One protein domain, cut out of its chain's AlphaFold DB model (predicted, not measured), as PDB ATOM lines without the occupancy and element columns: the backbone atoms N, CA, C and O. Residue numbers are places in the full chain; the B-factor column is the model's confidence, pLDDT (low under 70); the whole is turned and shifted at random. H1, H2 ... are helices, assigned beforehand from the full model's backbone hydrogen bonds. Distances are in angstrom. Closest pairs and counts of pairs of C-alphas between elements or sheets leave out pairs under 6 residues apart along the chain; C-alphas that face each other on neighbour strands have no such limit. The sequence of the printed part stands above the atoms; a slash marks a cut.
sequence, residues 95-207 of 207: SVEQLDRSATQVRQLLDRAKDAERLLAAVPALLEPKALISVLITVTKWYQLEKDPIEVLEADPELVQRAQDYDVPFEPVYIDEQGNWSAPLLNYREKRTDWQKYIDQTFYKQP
ATOM      1  N   SER A  95     -15.389  45.583  19.248       95.44
ATOM      2  CA  SER A  95     -15.594  47.036  19.292       95.44
ATOM      3  C   SER A  95     -14.683  47.668  20.353       95.44
ATOM      4  O   SER A  95     -14.237  46.990  21.281       95.44
ATOM      5  N   VAL A  96     -14.404  48.967  20.234       96.31
ATOM      6  CA  VAL A  96     -13.565  49.685  21.211       96.31
ATOM      7  C   VAL A  96     -14.192  49.618  22.611       96.31
ATOM      8  O   VAL A  96     -13.497  49.355  23.586       96.31
ATOM      9  N   GLU A  97     -15.515  49.744  22.706       96.12
ATOM     10  CA  GLU A  97     -16.276  49.688  23.961       96.12
ATOM     11  C   GLU A  97     -16.294  48.283  24.574       96.12
ATOM     12  O   GLU A  97     -16.311  48.120  25.794       96.12
ATOM     13  N   GLN A  98     -16.332  47.237  23.745       95.12
ATOM     14  CA  GLN A  98     -16.216  45.857  24.223       95.12
ATOM     15  C   GLN A  98     -14.815  45.579  24.763       95.12
ATOM     16  O   GLN A  98     -14.687  44.961  25.823       95.12
ATOM     17  N   LEU A  99     -13.789  46.064  24.065       97.12
ATOM     18  CA  LEU A  99     -12.395  45.886  24.451       97.12
ATOM     19  C   LEU A  99     -12.071  46.639  25.746       97.12
ATOM     20  O   LEU A  99     -11.427  46.077  26.626       97.12
ATOM     21  N   ASP A 100     -12.574  47.866  25.904       97.75
ATOM     22  CA  ASP A 100     -12.372  48.685  27.107       97.75
ATOM     23  C   ASP A 100     -13.030  48.066  28.347       97.75
ATOM     24  O   ASP A 100     -12.398  47.908  29.396       97.75
ATOM     25  N   ARG A 101     -14.288  47.622  28.207       95.88
ATOM     26  CA  ARG A 101     -14.992  46.894  29.272       95.88
ATOM     27  C   ARG A 101     -14.265  45.609  29.645       95.88
ATOM     28  O   ARG A 101     -14.086  45.334  30.829       95.88
ATOM     29  N   SER A 102     -13.818  44.850  28.646       95.44
ATOM     30  CA  SER A 102     -13.078  43.606  28.862       95.44
ATOM     31  C   SER A 102     -11.761  43.858  29.593       95.44
ATOM     32  O   SER A 102     -11.484  43.200  30.593       95.44
ATOM     33  N   ALA A 103     -10.988  44.854  29.159       97.44
ATOM     34  CA  ALA A 103      -9.715  45.197  29.780       97.44
ATOM     35  C   ALA A 103      -9.893  45.665  31.233       97.44
ATOM     36  O   ALA A 103      -9.189  45.203  32.134       97.44
ATOM     37  N   THR A 104     -10.896  46.510  31.482       97.12
ATOM     38  CA  THR A 104     -11.266  46.954  32.832       97.12
ATOM     39  C   THR A 104     -11.611  45.769  33.729       97.12
ATOM     40  O   THR A 104     -11.107  45.670  34.847       97.12
ATOM     41  N   GLN A 105     -12.420  44.835  33.231       95.44
ATOM     42  CA  GLN A 105     -12.823  43.669  34.005       95.44
ATOM     43  C   GLN A 105     -11.648  42.723  34.284       95.44
ATOM     44  O   GLN A 105     -11.499  42.249  35.407       95.44
ATOM     45  N   VAL A 106     -10.774  42.473  33.304       97.19
ATOM     46  CA  VAL A 106      -9.548  41.681  33.510       97.19
ATOM     47  C   VAL A 106      -8.660  42.322  34.573       97.19
ATOM     48  O   VAL A 106      -8.147  41.622  35.443       97.19
ATOM     49  N   ARG A 107      -8.512  43.652  34.561       96.62
ATOM     50  CA  ARG A 107      -7.750  44.364  35.595       96.62
ATOM     51  C   ARG A 107      -8.374  44.239  36.982       96.62
ATOM     52  O   ARG A 107      -7.633  44.116  37.946       96.62
ATOM     53  N   GLN A 108      -9.700  44.257  37.082       95.25
ATOM     54  CA  GLN A 108     -10.401  44.028  38.347       95.25
ATOM     55  C   GLN A 108     -10.227  42.589  38.847       95.25
ATOM     56  O   GLN A 108     -10.022  42.381  40.033       95.25
ATOM     57  N   LEU A 109     -10.267  41.600  37.950       94.44
ATOM     58  CA  LEU A 109     -10.056  40.188  38.294       94.44
ATOM     59  C   LEU A 109      -8.620  39.885  38.747       94.44
ATOM     60  O   LEU A 109      -8.404  38.903  39.448       94.44
ATOM     61  N   LEU A 110      -7.650  40.701  38.329       95.75
ATOM     62  CA  LEU A 110      -6.233  40.584  38.680       95.75
ATOM     63  C   LEU A 110      -5.772  41.694  39.638       95.75
ATOM     64  O   LEU A 110      -4.581  41.982  39.705       95.75
ATOM     65  N   ASP A 111      -6.685  42.332  40.373       94.00
ATOM     66  CA  ASP A 111      -6.378  43.461  41.264       94.00
ATOM     67  C   ASP A 111      -5.359  43.111  42.363       94.00
ATOM     68  O   ASP A 111      -4.560  43.953  42.773       94.00
ATOM     69  N   ARG A 112      -5.366  41.851  42.807       91.94
ATOM     70  CA  ARG A 112      -4.453  41.284  43.806       91.94
ATOM     71  C   ARG A 112      -3.156  40.730  43.225       91.94
ATOM     72  O   ARG A 112      -2.265  40.382  43.996       91.94
ATOM     73  N   ALA A 113      -3.035  40.637  41.901       94.25
ATOM     74  CA  ALA A 113      -1.812  40.156  41.272       94.25
ATOM     75  C   ALA A 113      -0.690  41.189  41.458       94.25
ATOM     76  O   ALA A 113      -0.847  42.373  41.154       94.25
ATOM     77  N   LYS A 114       0.473  40.733  41.917       93.25
ATOM     78  CA  LYS A 114       1.702  41.532  42.011       93.25
ATOM     79  C   LYS A 114       2.201  41.933  40.628       93.25
ATOM     80  O   LYS A 114       2.721  43.036  40.463       93.25
ATOM     81  N   ASP A 115       2.056  41.050  39.640       91.38
ATOM     82  CA  ASP A 115       2.455  41.304  38.258       91.38
ATOM     83  C   ASP A 115       1.479  40.705  37.232       91.38
ATOM     84  O   ASP A 115       1.806  39.792  36.469       91.38
ATOM     85  N   ALA A 116       0.270  41.273  37.183       93.62
ATOM     86  CA  ALA A 116      -0.787  40.870  36.251       93.62
ATOM     87  C   ALA A 116      -0.314  40.795  34.787       93.62
ATOM     88  O   ALA A 116      -0.658  39.870  34.057       93.62
ATOM     89  N   GLU A 117       0.501  41.752  34.340       95.00
ATOM     90  CA  GLU A 117       0.927  41.829  32.938       95.00
ATOM     91  C   GLU A 117       1.903  40.714  32.550       95.00
ATOM     92  O   GLU A 117       1.894  40.281  31.399       95.00
ATOM     93  N   ARG A 118       2.695  40.192  33.495       92.50
ATOM     94  CA  ARG A 118       3.537  39.012  33.259       92.50
ATOM     95  C   ARG A 118       2.691  37.761  33.037       92.50
ATOM     96  O   ARG A 118       3.002  36.975  32.145       92.50
ATOM     97  N   LEU A 119       1.618  37.596  33.813       92.25
ATOM     98  CA  LEU A 119       0.657  36.507  33.623       92.25
ATOM     99  C   LEU A 119      -0.033  36.613  32.254       92.25
ATOM    100  O   LEU A 119      -0.067  35.646  31.496       92.25
ATOM    101  N   LEU A 120      -0.515  37.808  31.900       95.38
ATOM    102  CA  LEU A 120      -1.155  38.069  30.605       95.38
ATOM    103  C   LEU A 120      -0.187  37.889  29.422       95.38
ATOM    104  O   LEU A 120      -0.602  37.457  28.350       95.38
ATOM    105  N   ALA A 121       1.103  38.180  29.605       93.50
ATOM    106  CA  ALA A 121       2.128  37.941  28.590       93.50
ATOM    107  C   ALA A 121       2.393  36.446  28.360       93.50
ATOM    108  O   ALA A 121       2.655  36.042  27.226       93.50
ATOM    109  N   ALA A 122       2.335  35.635  29.421       91.62
ATOM    110  CA  ALA A 122       2.488  34.187  29.326       91.62
ATOM    111  C   ALA A 122       1.284  33.538  28.632       91.62
ATOM    112  O   ALA A 122       1.461  32.625  27.828       91.62
ATOM    113  N   VAL A 123       0.074  34.044  28.896       92.56
ATOM    114  CA  VAL A 123      -1.172  33.484  28.361       92.56
ATOM    115  C   VAL A 123      -2.070  34.605  27.810       92.56
ATOM    116  O   VAL A 123      -3.002  35.050  28.484       92.56
ATOM    117  N   PRO A 124      -1.845  35.060  26.561       93.81
ATOM    118  CA  PRO A 124      -2.580  36.190  25.977       93.81
ATOM    119  C   PRO A 124      -4.099  36.004  25.889       93.81
ATOM    120  O   PRO A 124      -4.838  36.985  25.901       93.81
ATOM    121  N   ALA A 125      -4.589  34.761  25.855       92.50
ATOM    122  CA  ALA A 125      -6.022  34.468  25.890       92.50
ATOM    123  C   ALA A 125      -6.714  34.982  27.172       92.50
ATOM    124  O   ALA A 125      -7.915  35.244  27.152       92.50
ATOM    125  N   LEU A 126      -5.972  35.182  28.271       95.00
ATOM    126  CA  LEU A 126      -6.497  35.718  29.535       95.00
ATOM    127  C   LEU A 126      -6.824  37.221  29.474       95.00
ATOM    128  O   LEU A 126      -7.412  37.752  30.414       95.00
ATOM    129  N   LEU A 127      -6.500  37.902  28.370       96.12
ATOM    130  CA  LEU A 127      -7.000  39.251  28.079       96.12
ATOM    131  C   LEU A 127      -8.518  39.271  27.827       96.12
ATOM    132  O   LEU A 127      -9.124  40.342  27.813       96.12
ATOM    133  N   GLU A 128      -9.149  38.108  27.645       94.56
ATOM    134  CA  GLU A 128     -10.603  37.981  27.645       94.56
ATOM    135  C   GLU A 128     -11.130  37.603  29.042       94.56
ATOM    136  O   GLU A 128     -10.756  36.551  29.574       94.56
ATOM    137  N   PRO A 129     -12.077  38.373  29.618       94.44
ATOM    138  CA  PRO A 129     -12.592  38.110  30.961       94.44
ATOM    139  C   PRO A 129     -13.166  36.704  31.126       94.44
ATOM    140  O   PRO A 129     -12.941  36.056  32.144       94.44
ATOM    141  N   LYS A 130     -13.873  36.199  30.108       92.88
ATOM    142  CA  LYS A 130     -14.454  34.851  30.133       92.88
ATOM    143  C   LYS A 130     -13.384  33.772  30.319       92.88
ATOM    144  O   LYS A 130     -13.577  32.858  31.119       92.88
ATOM    145  N   ALA A 131     -12.278  33.876  29.581       93.62
ATOM    146  CA  ALA A 131     -11.173  32.929  29.661       93.62
ATOM    147  C   ALA A 131     -10.465  33.030  31.015       93.62
ATOM    148  O   ALA A 131     -10.209  32.008  31.650       93.62
ATOM    149  N   LEU A 132     -10.228  34.251  31.499       95.62
ATOM    150  CA  LEU A 132      -9.625  34.469  32.808       95.62
ATOM    151  C   LEU A 132     -10.477  33.895  33.945       95.62
ATOM    152  O   LEU A 132      -9.956  33.160  34.777       95.62
ATOM    153  N   ILE A 133     -11.785  34.158  33.965       94.19
ATOM    154  CA  ILE A 133     -12.692  33.605  34.982       94.19
ATOM    155  C   ILE A 133     -12.678  32.075  34.937       94.19
ATOM    156  O   ILE A 133     -12.564  31.434  35.978       94.19
ATOM    157  N   SER A 134     -12.754  31.494  33.737       94.00
ATOM    158  CA  SER A 134     -12.700  30.044  33.538       94.00
ATOM    159  C   SER A 134     -11.441  29.448  34.173       94.00
ATOM    160  O   SER A 134     -11.528  28.523  34.978       94.00
ATOM    161  N   VAL A 135     -10.285  30.056  33.904       95.00
ATOM    162  CA  VAL A 135      -8.987  29.646  34.451       95.00
ATOM    163  C   VAL A 135      -8.922  29.810  35.965       95.00
ATOM    164  O   VAL A 135      -8.544  28.862  36.647       95.00
ATOM    165  N   LEU A 136      -9.322  30.960  36.514       94.06
ATOM    166  CA  LEU A 136      -9.288  31.198  37.961       94.06
ATOM    167  C   LEU A 136     -10.133  30.164  38.716       94.06
ATOM    168  O   LEU A 136      -9.700  29.621  39.733       94.06
ATOM    169  N   ILE A 137     -11.312  29.832  38.190       91.38
ATOM    170  CA  ILE A 137     -12.193  28.814  38.766       91.38
ATOM    171  C   ILE A 137     -11.563  27.425  38.665       91.38
ATOM    172  O   ILE A 137     -11.565  26.675  39.641       91.38
ATOM    173  N   THR A 138     -11.020  27.070  37.502       92.25
ATOM    174  CA  THR A 138     -10.362  25.778  37.292       92.25
ATOM    175  C   THR A 138      -9.167  25.596  38.228       92.25
ATOM    176  O   THR A 138      -9.075  24.571  38.902       92.25
ATOM    177  N   VAL A 139      -8.300  26.601  38.352       92.88
ATOM    178  CA  VAL A 139      -7.155  26.566  39.273       92.88
ATOM    179  C   VAL A 139      -7.635  26.436  40.716       92.88
ATOM    180  O   VAL A 139      -7.120  25.611  41.467       92.88
ATOM    181  N   THR A 140      -8.687  27.164  41.091       91.19
ATOM    182  CA  THR A 140      -9.305  27.029  42.415       91.19
ATOM    183  C   THR A 140      -9.735  25.581  42.704       91.19
ATOM    184  O   THR A 140      -9.534  25.102  43.821       91.19
ATOM    185  N   LYS A 141     -10.274  24.852  41.709       86.00
ATOM    186  CA  LYS A 141     -10.605  23.417  41.846       86.00
ATOM    187  C   LYS A 141      -9.375  22.552  42.032       86.00
ATOM    188  O   LYS A 141      -9.374  21.699  42.914       86.00
ATOM    189  N   TRP A 142      -8.351  22.750  41.204       89.75
ATOM    190  CA  TRP A 142      -7.130  21.943  41.264       89.75
ATOM    191  C   TRP A 142      -6.457  22.012  42.638       89.75
ATOM    192  O   TRP A 142      -5.889  21.021  43.085       89.75
ATOM    193  N   TYR A 143      -6.587  23.149  43.324       88.00
ATOM    194  CA  TYR A 143      -6.025  23.383  44.655       88.00
ATOM    195  C   TYR A 143      -7.065  23.373  45.783       88.00
ATOM    196  O   TYR A 143      -6.782  23.867  46.869       88.00
ATOM    197  N   GLN A 144      -8.260  22.821  45.544       83.19
ATOM    198  CA  GLN A 144      -9.288  22.578  46.567       83.19
ATOM    199  C   GLN A 144      -9.609  23.796  47.460       83.19
ATOM    200  O   GLN A 144      -9.880  23.639  48.646       83.19
ATOM    201  N   LEU A 145      -9.600  25.015  46.898       80.44
ATOM    202  CA  LEU A 145      -9.809  26.286  47.621       80.44
ATOM    203  C   LEU A 145      -8.735  26.630  48.678       80.44
ATOM    204  O   LEU A 145      -8.887  27.625  49.383       80.44
ATOM    205  N   GLU A 146      -7.660  25.851  48.803       81.56
ATOM    206  CA  GLU A 146      -6.616  26.071  49.815       81.56
ATOM    207  C   GLU A 146      -5.623  27.169  49.424       81.56
ATOM    208  O   GLU A 146      -4.930  27.719  50.280       81.56
ATOM    209  N   LYS A 147      -5.538  27.483  48.128       88.00
ATOM    210  CA  LYS A 147      -4.646  28.508  47.582       88.00
ATOM    211  C   LYS A 147      -5.423  29.539  46.785       88.00
ATOM    212  O   LYS A 147      -6.387  29.198  46.098       88.00
ATOM    213  N   ASP A 148      -4.952  30.781  46.834       90.69
ATOM    214  CA  ASP A 148      -5.422  31.821  45.927       90.69
ATOM    215  C   ASP A 148      -5.017  31.445  44.486       90.69
ATOM    216  O   ASP A 148      -3.826  31.231  44.220       90.69
ATOM    217  N   PRO A 149      -5.970  31.324  43.541       94.12
ATOM    218  CA  PRO A 149      -5.654  30.988  42.157       94.12
ATOM    219  C   PRO A 149      -4.722  32.006  41.491       94.12
ATOM    220  O   PRO A 149      -3.946  31.619  40.619       94.12
ATOM    221  N   ILE A 150      -4.756  33.279  41.896       95.19
ATOM    222  CA  ILE A 150      -3.853  34.305  41.362       95.19
ATOM    223  C   ILE A 150      -2.420  33.998  41.795       95.19
ATOM    224  O   ILE A 150      -1.534  33.943  40.948       95.19
ATOM    225  N   GLU A 151      -2.189  33.709  43.077       94.50
ATOM    226  CA  GLU A 151      -0.851  33.378  43.583       94.50
ATOM    227  C   GLU A 151      -0.273  32.124  42.914       94.50
ATOM    228  O   GLU A 151       0.918  32.074  42.602       94.50
ATOM    229  N   VAL A 152      -1.116  31.120  42.652       94.94
ATOM    230  CA  VAL A 152      -0.720  29.915  41.907       94.94
ATOM    231  C   VAL A 152      -0.265  30.271  40.492       94.94
ATOM    232  O   VAL A 152       0.792  29.818  40.055       94.94
ATOM    233  N   LEU A 153      -1.046  31.086  39.780       94.75
ATOM    234  CA  LEU A 153      -0.734  31.507  38.414       94.75
ATOM    235  C   LEU A 153       0.495  32.423  38.349       94.75
ATOM    236  O   LEU A 153       1.239  32.374  37.376       94.75
ATOM    237  N   GLU A 154       0.746  33.237  39.372       92.88
ATOM    238  CA  GLU A 154       1.961  34.052  39.450       92.88
ATOM    239  C   GLU A 154       3.216  33.211  39.692       92.88
ATOM    240  O   GLU A 154       4.280  33.509  39.138       92.88
ATOM    241  N   ALA A 155       3.101  32.163  40.510       93.25
ATOM    242  CA  ALA A 155       4.191  31.229  40.761       93.25
ATOM    243  C   ALA A 155       4.520  30.382  39.521       93.25
ATOM    244  O   ALA A 155       5.687  30.052  39.302       93.25
ATOM    245  N   ASP A 156       3.515  30.061  38.702       93.62
ATOM    246  CA  ASP A 156       3.653  29.238  37.499       93.62
ATOM    247  C   ASP A 156       2.767  29.745  36.338       93.62
ATOM    248  O   ASP A 156       1.713  29.169  36.052       93.62
ATOM    249  N   PRO A 157       3.189  30.812  35.625       88.81
ATOM    250  CA  PRO A 157       2.398  31.406  34.539       88.81
ATOM    251  C   PRO A 157       2.158  30.472  33.346       88.81
ATOM    252  O   PRO A 157       1.234  30.682  32.562       88.81
ATOM    253  N   GLU A 158       2.978  29.432  33.197       89.69
ATOM    254  CA  GLU A 158       2.870  28.439  32.125       89.69
ATOM    255  C   GLU A 158       1.901  27.295  32.464       89.69
ATOM    256  O   GLU A 158       1.594  26.476  31.598       89.69
ATOM    257  N   LEU A 159       1.385  27.237  33.700       94.06
ATOM    258  CA  LEU A 159       0.428  26.223  34.150       94.06
ATOM    259  C   LEU A 159      -0.762  26.079  33.199       94.06
ATOM    260  O   LEU A 159      -1.157  24.962  32.871       94.06
ATOM    261  N   VAL A 160      -1.313  27.202  32.732       92.56
ATOM    262  CA  VAL A 160      -2.471  27.206  31.831       92.56
ATOM    263  C   VAL A 160      -2.110  26.617  30.474       92.56
ATOM    264  O   VAL A 160      -2.856  25.783  29.972       92.56
ATOM    265  N   GLN A 161      -0.966  27.008  29.904       90.00
ATOM    266  CA  GLN A 161      -0.521  26.490  28.611       90.00
ATOM    267  C   GLN A 161      -0.291  24.980  28.688       90.00
ATOM    268  O   GLN A 161      -0.835  24.243  27.875       90.00
ATOM    269  N   ARG A 162       0.418  24.500  29.719       93.06
ATOM    270  CA  ARG A 162       0.634  23.057  29.900       93.06
ATOM    271  C   ARG A 162      -0.687  22.312  30.063       93.06
ATOM    272  O   ARG A 162      -0.875  21.266  29.461       93.06
ATOM    273  N   ALA A 163      -1.624  22.848  30.842       92.75
ATOM    274  CA  ALA A 163      -2.939  22.237  30.991       92.75
ATOM    275  C   ALA A 163      -3.701  22.152  29.655       92.75
ATOM    276  O   ALA A 163      -4.339  21.138  29.391       92.75
ATOM    277  N   GLN A 164      -3.598  23.169  28.795       89.62
ATOM    278  CA  GLN A 164      -4.167  23.137  27.444       89.62
ATOM    279  C   GLN A 164      -3.481  22.095  26.553       89.62
ATOM    280  O   GLN A 164      -4.172  21.367  25.850       89.62
ATOM    281  N   ASP A 165      -2.153  21.970  26.628       90.62
ATOM    282  CA  ASP A 165      -1.381  20.984  25.857       90.62
ATOM    283  C   ASP A 165      -1.732  19.529  26.232       90.62
ATOM    284  O   ASP A 165      -1.547  18.617  25.426       90.62
ATOM    285  N   TYR A 166      -2.249  19.310  27.447       92.44
ATOM    286  CA  TYR A 166      -2.745  18.018  27.942       92.44
ATOM    287  C   TYR A 166      -4.278  17.889  27.900       92.44
ATOM    288  O   TYR A 166      -4.835  17.036  28.593       92.44
ATOM    289  N   ASP A 167      -4.964  18.729  27.117       90.06
ATOM    290  CA  ASP A 167      -6.423  18.712  26.931       90.06
ATOM    291  C   ASP A 167      -7.223  18.777  28.248       90.06
ATOM    292  O   ASP A 167      -8.336  18.251  28.360       90.06
ATOM    293  N   VAL A 168      -6.670  19.427  29.279       89.44
ATOM    294  CA  VAL A 168      -7.360  19.559  30.562       89.44
ATOM    295  C   VAL A 168      -8.566  20.483  30.377       89.44
ATOM    296  O   VAL A 168      -8.411  21.628  29.939       89.44
ATOM    297  N   PRO A 169      -9.785  20.031  30.723       87.38
ATOM    298  CA  PRO A 169     -10.971  20.848  30.554       87.38
ATOM    299  C   PRO A 169     -10.955  22.028  31.530       87.38
ATOM    300  O   PRO A 169     -10.774  21.863  32.740       87.38
ATOM    301  N   PHE A 170     -11.207  23.219  30.995       90.50
ATOM    302  CA  PHE A 170     -11.453  24.420  31.786       90.50
ATOM    303  C   PHE A 170     -12.949  24.612  32.028       90.50
ATOM    304  O   PHE A 170     -13.795  24.179  31.241       90.50
ATOM    305  N   GLU A 171     -13.290  25.253  33.141       89.88
ATOM    306  CA  GLU A 171     -14.674  25.359  33.584       89.88
ATOM    307  C   GLU A 171     -15.492  26.242  32.642       89.88
ATOM    308  O   GLU A 171     -15.077  27.365  32.337       89.88
ATOM    309  N   PRO A 172     -16.672  25.794  32.188       87.06
ATOM    310  CA  PRO A 172     -17.503  26.625  31.343       87.06
ATOM    311  C   PRO A 172     -18.050  27.803  32.154       87.06
ATOM    312  O   PRO A 172     -18.579  27.641  33.257       87.06
ATOM    313  N   VAL A 173     -17.930  28.997  31.575       88.56
ATOM    314  CA  VAL A 173     -18.428  30.244  32.161       88.56
ATOM    315  C   VAL A 173     -19.479  30.846  31.234       88.56
ATOM    316  O   VAL A 173     -19.283  30.941  30.014       88.56
ATOM    317  N   TYR A 174     -20.591  31.262  31.823       84.44
ATOM    318  CA  TYR A 174     -21.748  31.839  31.156       84.44
ATOM    319  C   TYR A 174     -21.999  33.252  31.683       84.44
ATOM    320  O   TYR A 174     -21.639  33.564  32.814       84.44
ATOM    321  N   ILE A 175     -22.623  34.093  30.865       80.19
ATOM    322  CA  ILE A 175     -23.157  35.388  31.292       80.19
ATOM    323  C   ILE A 175     -24.674  35.222  31.345       80.19
ATOM    324  O   ILE A 175     -25.252  34.701  30.389       80.19
ATOM    325  N   ASP A 176     -25.299  35.589  32.460       78.62
ATOM    326  CA  ASP A 176     -26.759  35.606  32.568       78.62
ATOM    327  C   ASP A 176     -27.373  36.821  31.841       78.62
ATOM    328  O   ASP A 176     -26.673  37.704  31.345       78.62
ATOM    329  N   GLU A 177     -28.702  36.885  31.760       73.75
ATOM    330  CA  GLU A 177     -29.411  38.002  31.110       73.75
ATOM    331  C   GLU A 177     -29.154  39.364  31.785       73.75
ATOM    332  O   GLU A 177     -29.393  40.409  31.183       73.75
ATOM    333  N   GLN A 178     -28.653  39.360  33.023       72.12
ATOM    334  CA  GLN A 178     -28.347  40.549  33.822       72.12
ATOM    335  C   GLN A 178     -26.873  40.969  33.709       72.12
ATOM    336  O   GLN A 178     -26.487  41.999  34.260       72.12
ATOM    337  N   GLY A 179     -26.054  40.218  32.967       70.75
ATOM    338  CA  GLY A 179     -24.638  40.506  32.768       70.75
ATOM    339  C   GLY A 179     -23.712  39.929  33.842       70.75
ATOM    340  O   GLY A 179     -22.518  40.231  33.816       70.75
ATOM    341  N   ASN A 180     -24.210  39.099  34.763       78.31
ATOM    342  CA  ASN A 180     -23.378  38.465  35.780       78.31
ATOM    343  C   ASN A 180     -22.750  37.178  35.252       78.31
ATOM    344  O   ASN A 180     -23.358  36.391  34.520       78.31
ATOM    345  N   TRP A 181     -21.516  36.939  35.678       81.81
ATOM    346  CA  TRP A 181     -20.805  35.711  35.360       81.81
ATOM    347  C   TRP A 181     -21.306  34.567  36.229       81.81
ATOM    348  O   TRP A 181     -21.374  34.673  37.452       81.81
ATOM    349  N   SER A 182     -21.602  33.440  35.597       76.75
ATOM    350  CA  SER A 182     -21.989  32.210  36.266       76.75
ATOM    351  C   SER A 182     -21.119  31.049  35.805       76.75
ATOM    352  O   SER A 182     -20.746  30.917  34.641       76.75
ATOM    353  N   ALA A 183     -20.784  30.193  36.759       73.88
ATOM    354  CA  ALA A 183     -20.049  28.956  36.557       73.88
ATOM    355  C   ALA A 183     -20.437  27.986  37.682       73.88
ATOM    356  O   ALA A 183     -20.916  28.441  38.730       73.88
ATOM    357  N   PRO A 184     -20.218  26.668  37.520       67.62
ATOM    358  CA  PRO A 184     -20.573  25.676  38.538       67.62
ATOM    359  C   PRO A 184     -20.009  25.994  39.932       67.62
ATOM    360  O   PRO A 184     -20.662  25.730  40.936       67.62
ATOM    361  N   LEU A 185     -18.820  26.604  39.990       64.00
ATOM    362  CA  LEU A 185     -18.156  26.967  41.241       64.00
ATOM    363  C   LEU A 185     -18.502  28.368  41.768       64.00
ATOM    364  O   LEU A 185     -18.565  28.544  42.980       64.00
ATOM    365  N   LEU A 186     -18.759  29.349  40.889       57.09
ATOM    366  CA  LEU A 186     -19.162  30.705  41.311       57.09
ATOM    367  C   LEU A 186     -20.443  30.661  42.154       57.09
ATOM    368  O   LEU A 186     -20.564  31.372  43.142       57.09
ATOM    369  N   ASN A 187     -21.348  29.743  41.811       53.09
ATOM    370  CA  ASN A 187     -22.610  29.526  42.516       53.09
ATOM    371  C   ASN A 187     -22.551  28.376  43.531       53.09
ATOM    372  O   ASN A 187     -23.599  27.945  44.014       53.09
ATOM    373  N   TYR A 188     -21.367  27.819  43.827       56.47
ATOM    374  CA  TYR A 188     -21.266  26.572  44.591       56.47
ATOM    375  C   TYR A 188     -21.924  26.698  45.957       56.47
ATOM    376  O   TYR A 188     -22.732  25.850  46.305       56.47
ATOM    377  N   ARG A 189     -21.647  27.787  46.688       50.34
ATOM    378  CA  ARG A 189     -22.217  28.044  48.020       50.34
ATOM    379  C   ARG A 189     -23.728  28.282  47.991       50.34
ATOM    380  O   ARG A 189     -24.431  27.802  48.875       50.34
ATOM    381  N   GLU A 190     -24.222  28.974  46.972       53.56
ATOM    382  CA  GLU A 190     -25.631  29.376  46.854       53.56
ATOM    383  C   GLU A 190     -26.534  28.247  46.342       53.56
ATOM    384  O   GLU A 190     -27.714  28.196  46.676       53.56
ATOM    385  N   LYS A 191     -25.976  27.304  45.572       54.62
ATOM    386  CA  LYS A 191     -26.693  26.145  45.021       54.62
ATOM    387  C   LYS A 191     -26.395  24.833  45.756       54.62
ATOM    388  O   LYS A 191     -26.767  23.772  45.250       54.62
ATOM    389  N   ARG A 192     -25.746  24.866  46.933       61.69
ATOM    390  CA  ARG A 192     -25.499  23.641  47.715       61.69
ATOM    391  C   ARG A 192     -26.817  23.023  48.154       61.69
ATOM    392  O   ARG A 192     -27.617  23.647  48.851       61.69
ATOM    393  N   THR A 193     -26.971  21.751  47.829       58.72
ATOM    394  CA  THR A 193     -27.960  20.891  48.478       58.72
ATOM    395  C   THR A 193     -27.561  20.646  49.938       58.72
ATOM    396  O   THR A 193     -26.382  20.730  50.294       58.72
ATOM    397  N   ASP A 194     -28.524  20.352  50.811       71.62
ATOM    398  CA  ASP A 194     -28.270  20.283  52.259       71.62
ATOM    399  C   ASP A 194     -27.250  19.204  52.654       71.62
ATOM    400  O   ASP A 194     -26.470  19.391  53.587       71.62
ATOM    401  N   TRP A 195     -27.162  18.111  51.891       68.69
ATOM    402  CA  TRP A 195     -26.164  17.068  52.125       68.69
ATOM    403  C   TRP A 195     -24.738  17.500  51.736       68.69
ATOM    404  O   TRP A 195     -23.781  17.078  52.379       68.69
ATOM    405  N   GLN A 196     -24.573  18.378  50.738       63.91
ATOM    406  CA  GLN A 196     -23.263  18.949  50.389       63.91
ATOM    407  C   GLN A 196     -22.778  19.908  51.479       63.91
ATOM    408  O   GLN A 196     -21.616  19.853  51.868       63.91
ATOM    409  N   LYS A 197     -23.681  20.729  52.040       72.25
ATOM    410  CA  LYS A 197     -23.371  21.573  53.209       72.25
ATOM    411  C   LYS A 197     -22.925  20.724  54.402       72.25
ATOM    412  O   LYS A 197     -21.933  21.052  55.042       72.25
ATOM    413  N   TYR A 198     -23.623  19.616  54.660       72.06
ATOM    414  CA  TYR A 198     -23.271  18.681  55.728       72.06
ATOM    415  C   TYR A 198     -21.867  18.087  55.545       72.06
ATOM    416  O   TYR A 198     -21.091  18.063  56.500       72.06
ATOM    417  N   ILE A 199     -21.510  17.646  54.334       69.38
ATOM    418  CA  ILE A 199     -20.171  17.107  54.051       69.38
ATOM    419  C   ILE A 199     -19.094  18.180  54.261       69.38
ATOM    420  O   ILE A 199     -18.095  17.919  54.927       69.38
ATOM    421  N   ASP A 200     -19.311  19.398  53.772       65.62
ATOM    422  CA  ASP A 200     -18.324  20.477  53.886       65.62
ATOM    423  C   ASP A 200     -18.090  20.926  55.333       65.62
ATOM    424  O   ASP A 200     -16.944  21.137  55.740       65.62
ATOM    425  N   GLN A 201     -19.150  20.966  56.140       76.12
ATOM    426  CA  GLN A 201     -19.053  21.256  57.571       76.12
ATOM    427  C   GLN A 201     -18.385  20.117  58.347       76.12
ATOM    428  O   GLN A 201     -17.576  20.366  59.243       76.12
ATOM    429  N   THR A 202     -18.694  18.868  57.997       74.81
ATOM    430  CA  THR A 202     -18.233  17.689  58.744       74.81
ATOM    431  C   THR A 202     -16.789  17.320  58.409       74.81
ATOM    432  O   THR A 202     -16.026  16.959  59.303       74.81
ATOM    433  N   PHE A 203     -16.398  17.421  57.138       67.12
ATOM    434  CA  PHE A 203     -15.122  16.894  56.650       67.12
ATOM    435  C   PHE A 203     -14.117  17.982  56.265       67.12
ATOM    436  O   PHE A 203     -12.923  17.791  56.485       67.12
ATOM    437  N   TYR A 204     -14.574  19.133  55.762       63.31
ATOM    438  CA  TYR A 204     -13.691  20.193  55.254       63.31
ATOM    439  C   TYR A 204     -13.628  21.438  56.154       63.31
ATOM    440  O   TYR A 204     -12.852  22.350  55.880       63.31
ATOM    441  N   LYS A 205     -14.404  21.476  57.251       66.88
ATOM    442  CA  LYS A 205     -14.484  22.593  58.219       66.88
ATOM    443  C   LYS A 205     -14.717  23.961  57.562       66.88
ATOM    444  O   LYS A 205     -14.297  24.989  58.096       66.88
ATOM    445  N   GLN A 206     -15.372  23.981  56.406       54.34
ATOM    446  CA  GLN A 206     -15.789  25.220  55.763       54.34
ATOM    447  C   GLN A 206     -17.194  25.591  56.264       54.34
ATOM    448  O   GLN A 206     -18.022  24.687  56.398       54.34
ATOM    449  N   PRO A 207     -17.471  26.877  56.565       52.78
ATOM    450  CA  PRO A 207     -18.804  27.311  56.980       52.78
ATOM    451  C   PRO A 207     -19.864  27.080  55.889       52.78
ATOM    452  O   PRO A 207     -19.544  27.245  54.683       52.78
TER     453      PRO A 207
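AT A GLANCE: This is residues 95 to 207 of the 207 residues of an uncharacterized protein of Edaphochlamys debaryana (UniProt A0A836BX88). A small cluster of helices is built round H4 in its middle: H5 meets H4 with its first residues and runs away from it about perpendicular, the later part of H1 packs on the beginning of H4, and short H2 and H3 fill in near H1. From H6 a long link with few regular parts leads away to H7, which lies off by itself, apart from the cluster. The printed part has 113 residues with seven named helices, H1 to H7 in chain order, and no named strand; the class is all helix. It is compact, with a radius of gyration of the C-alphas of 15.4 A and spans of 46 by 34 by 28 A.

IN THESE COORDINATES: H4, residues 129 to 142, and H1, residues 96 to 109, are the longest, each 19.9 A; C-alpha 129 is at (-12.592, 38.110, 30.961) and C-alpha 96 at (-13.565, 49.685, 21.211). H2 is residues 116 to 122, H3 124 to 127, H5 149 to 155 and H6 159 to 165. H7, residues 194 to 203, is 14.3 A long and ends at (-15.122, 16.894, 56.650).

HOW THE PARTS SIT: The hub, H4, touches H1 with residues 129 to 133 alone, closest at the C-alphas of Val 106 and Pro 129, 5.3 A, at a shallow tilt of 24 degrees, the same way. H4 and H5 touch, C-alphas of Thr 140 and Pro 149 5.4 A apart, about perpendicular at 86 degrees. H6 is close to H4 but not clearly touching, C-alphas of Val 135 and Val 160 7.4 A apart. H2 is close to H3 but not clearly touching, C-alphas of Leu 120 and Leu 126 5.9 A apart. Every O i to N i+4 pair is within hydrogen-bond range in H1, H2, H4, H5, H6 and H7; H3 is too short for one.

THE WHOLE: The printed part has no cut. The link from H6 to H7 is long, 28 residues. Low confidence, under 70, includes residues 184 to 193.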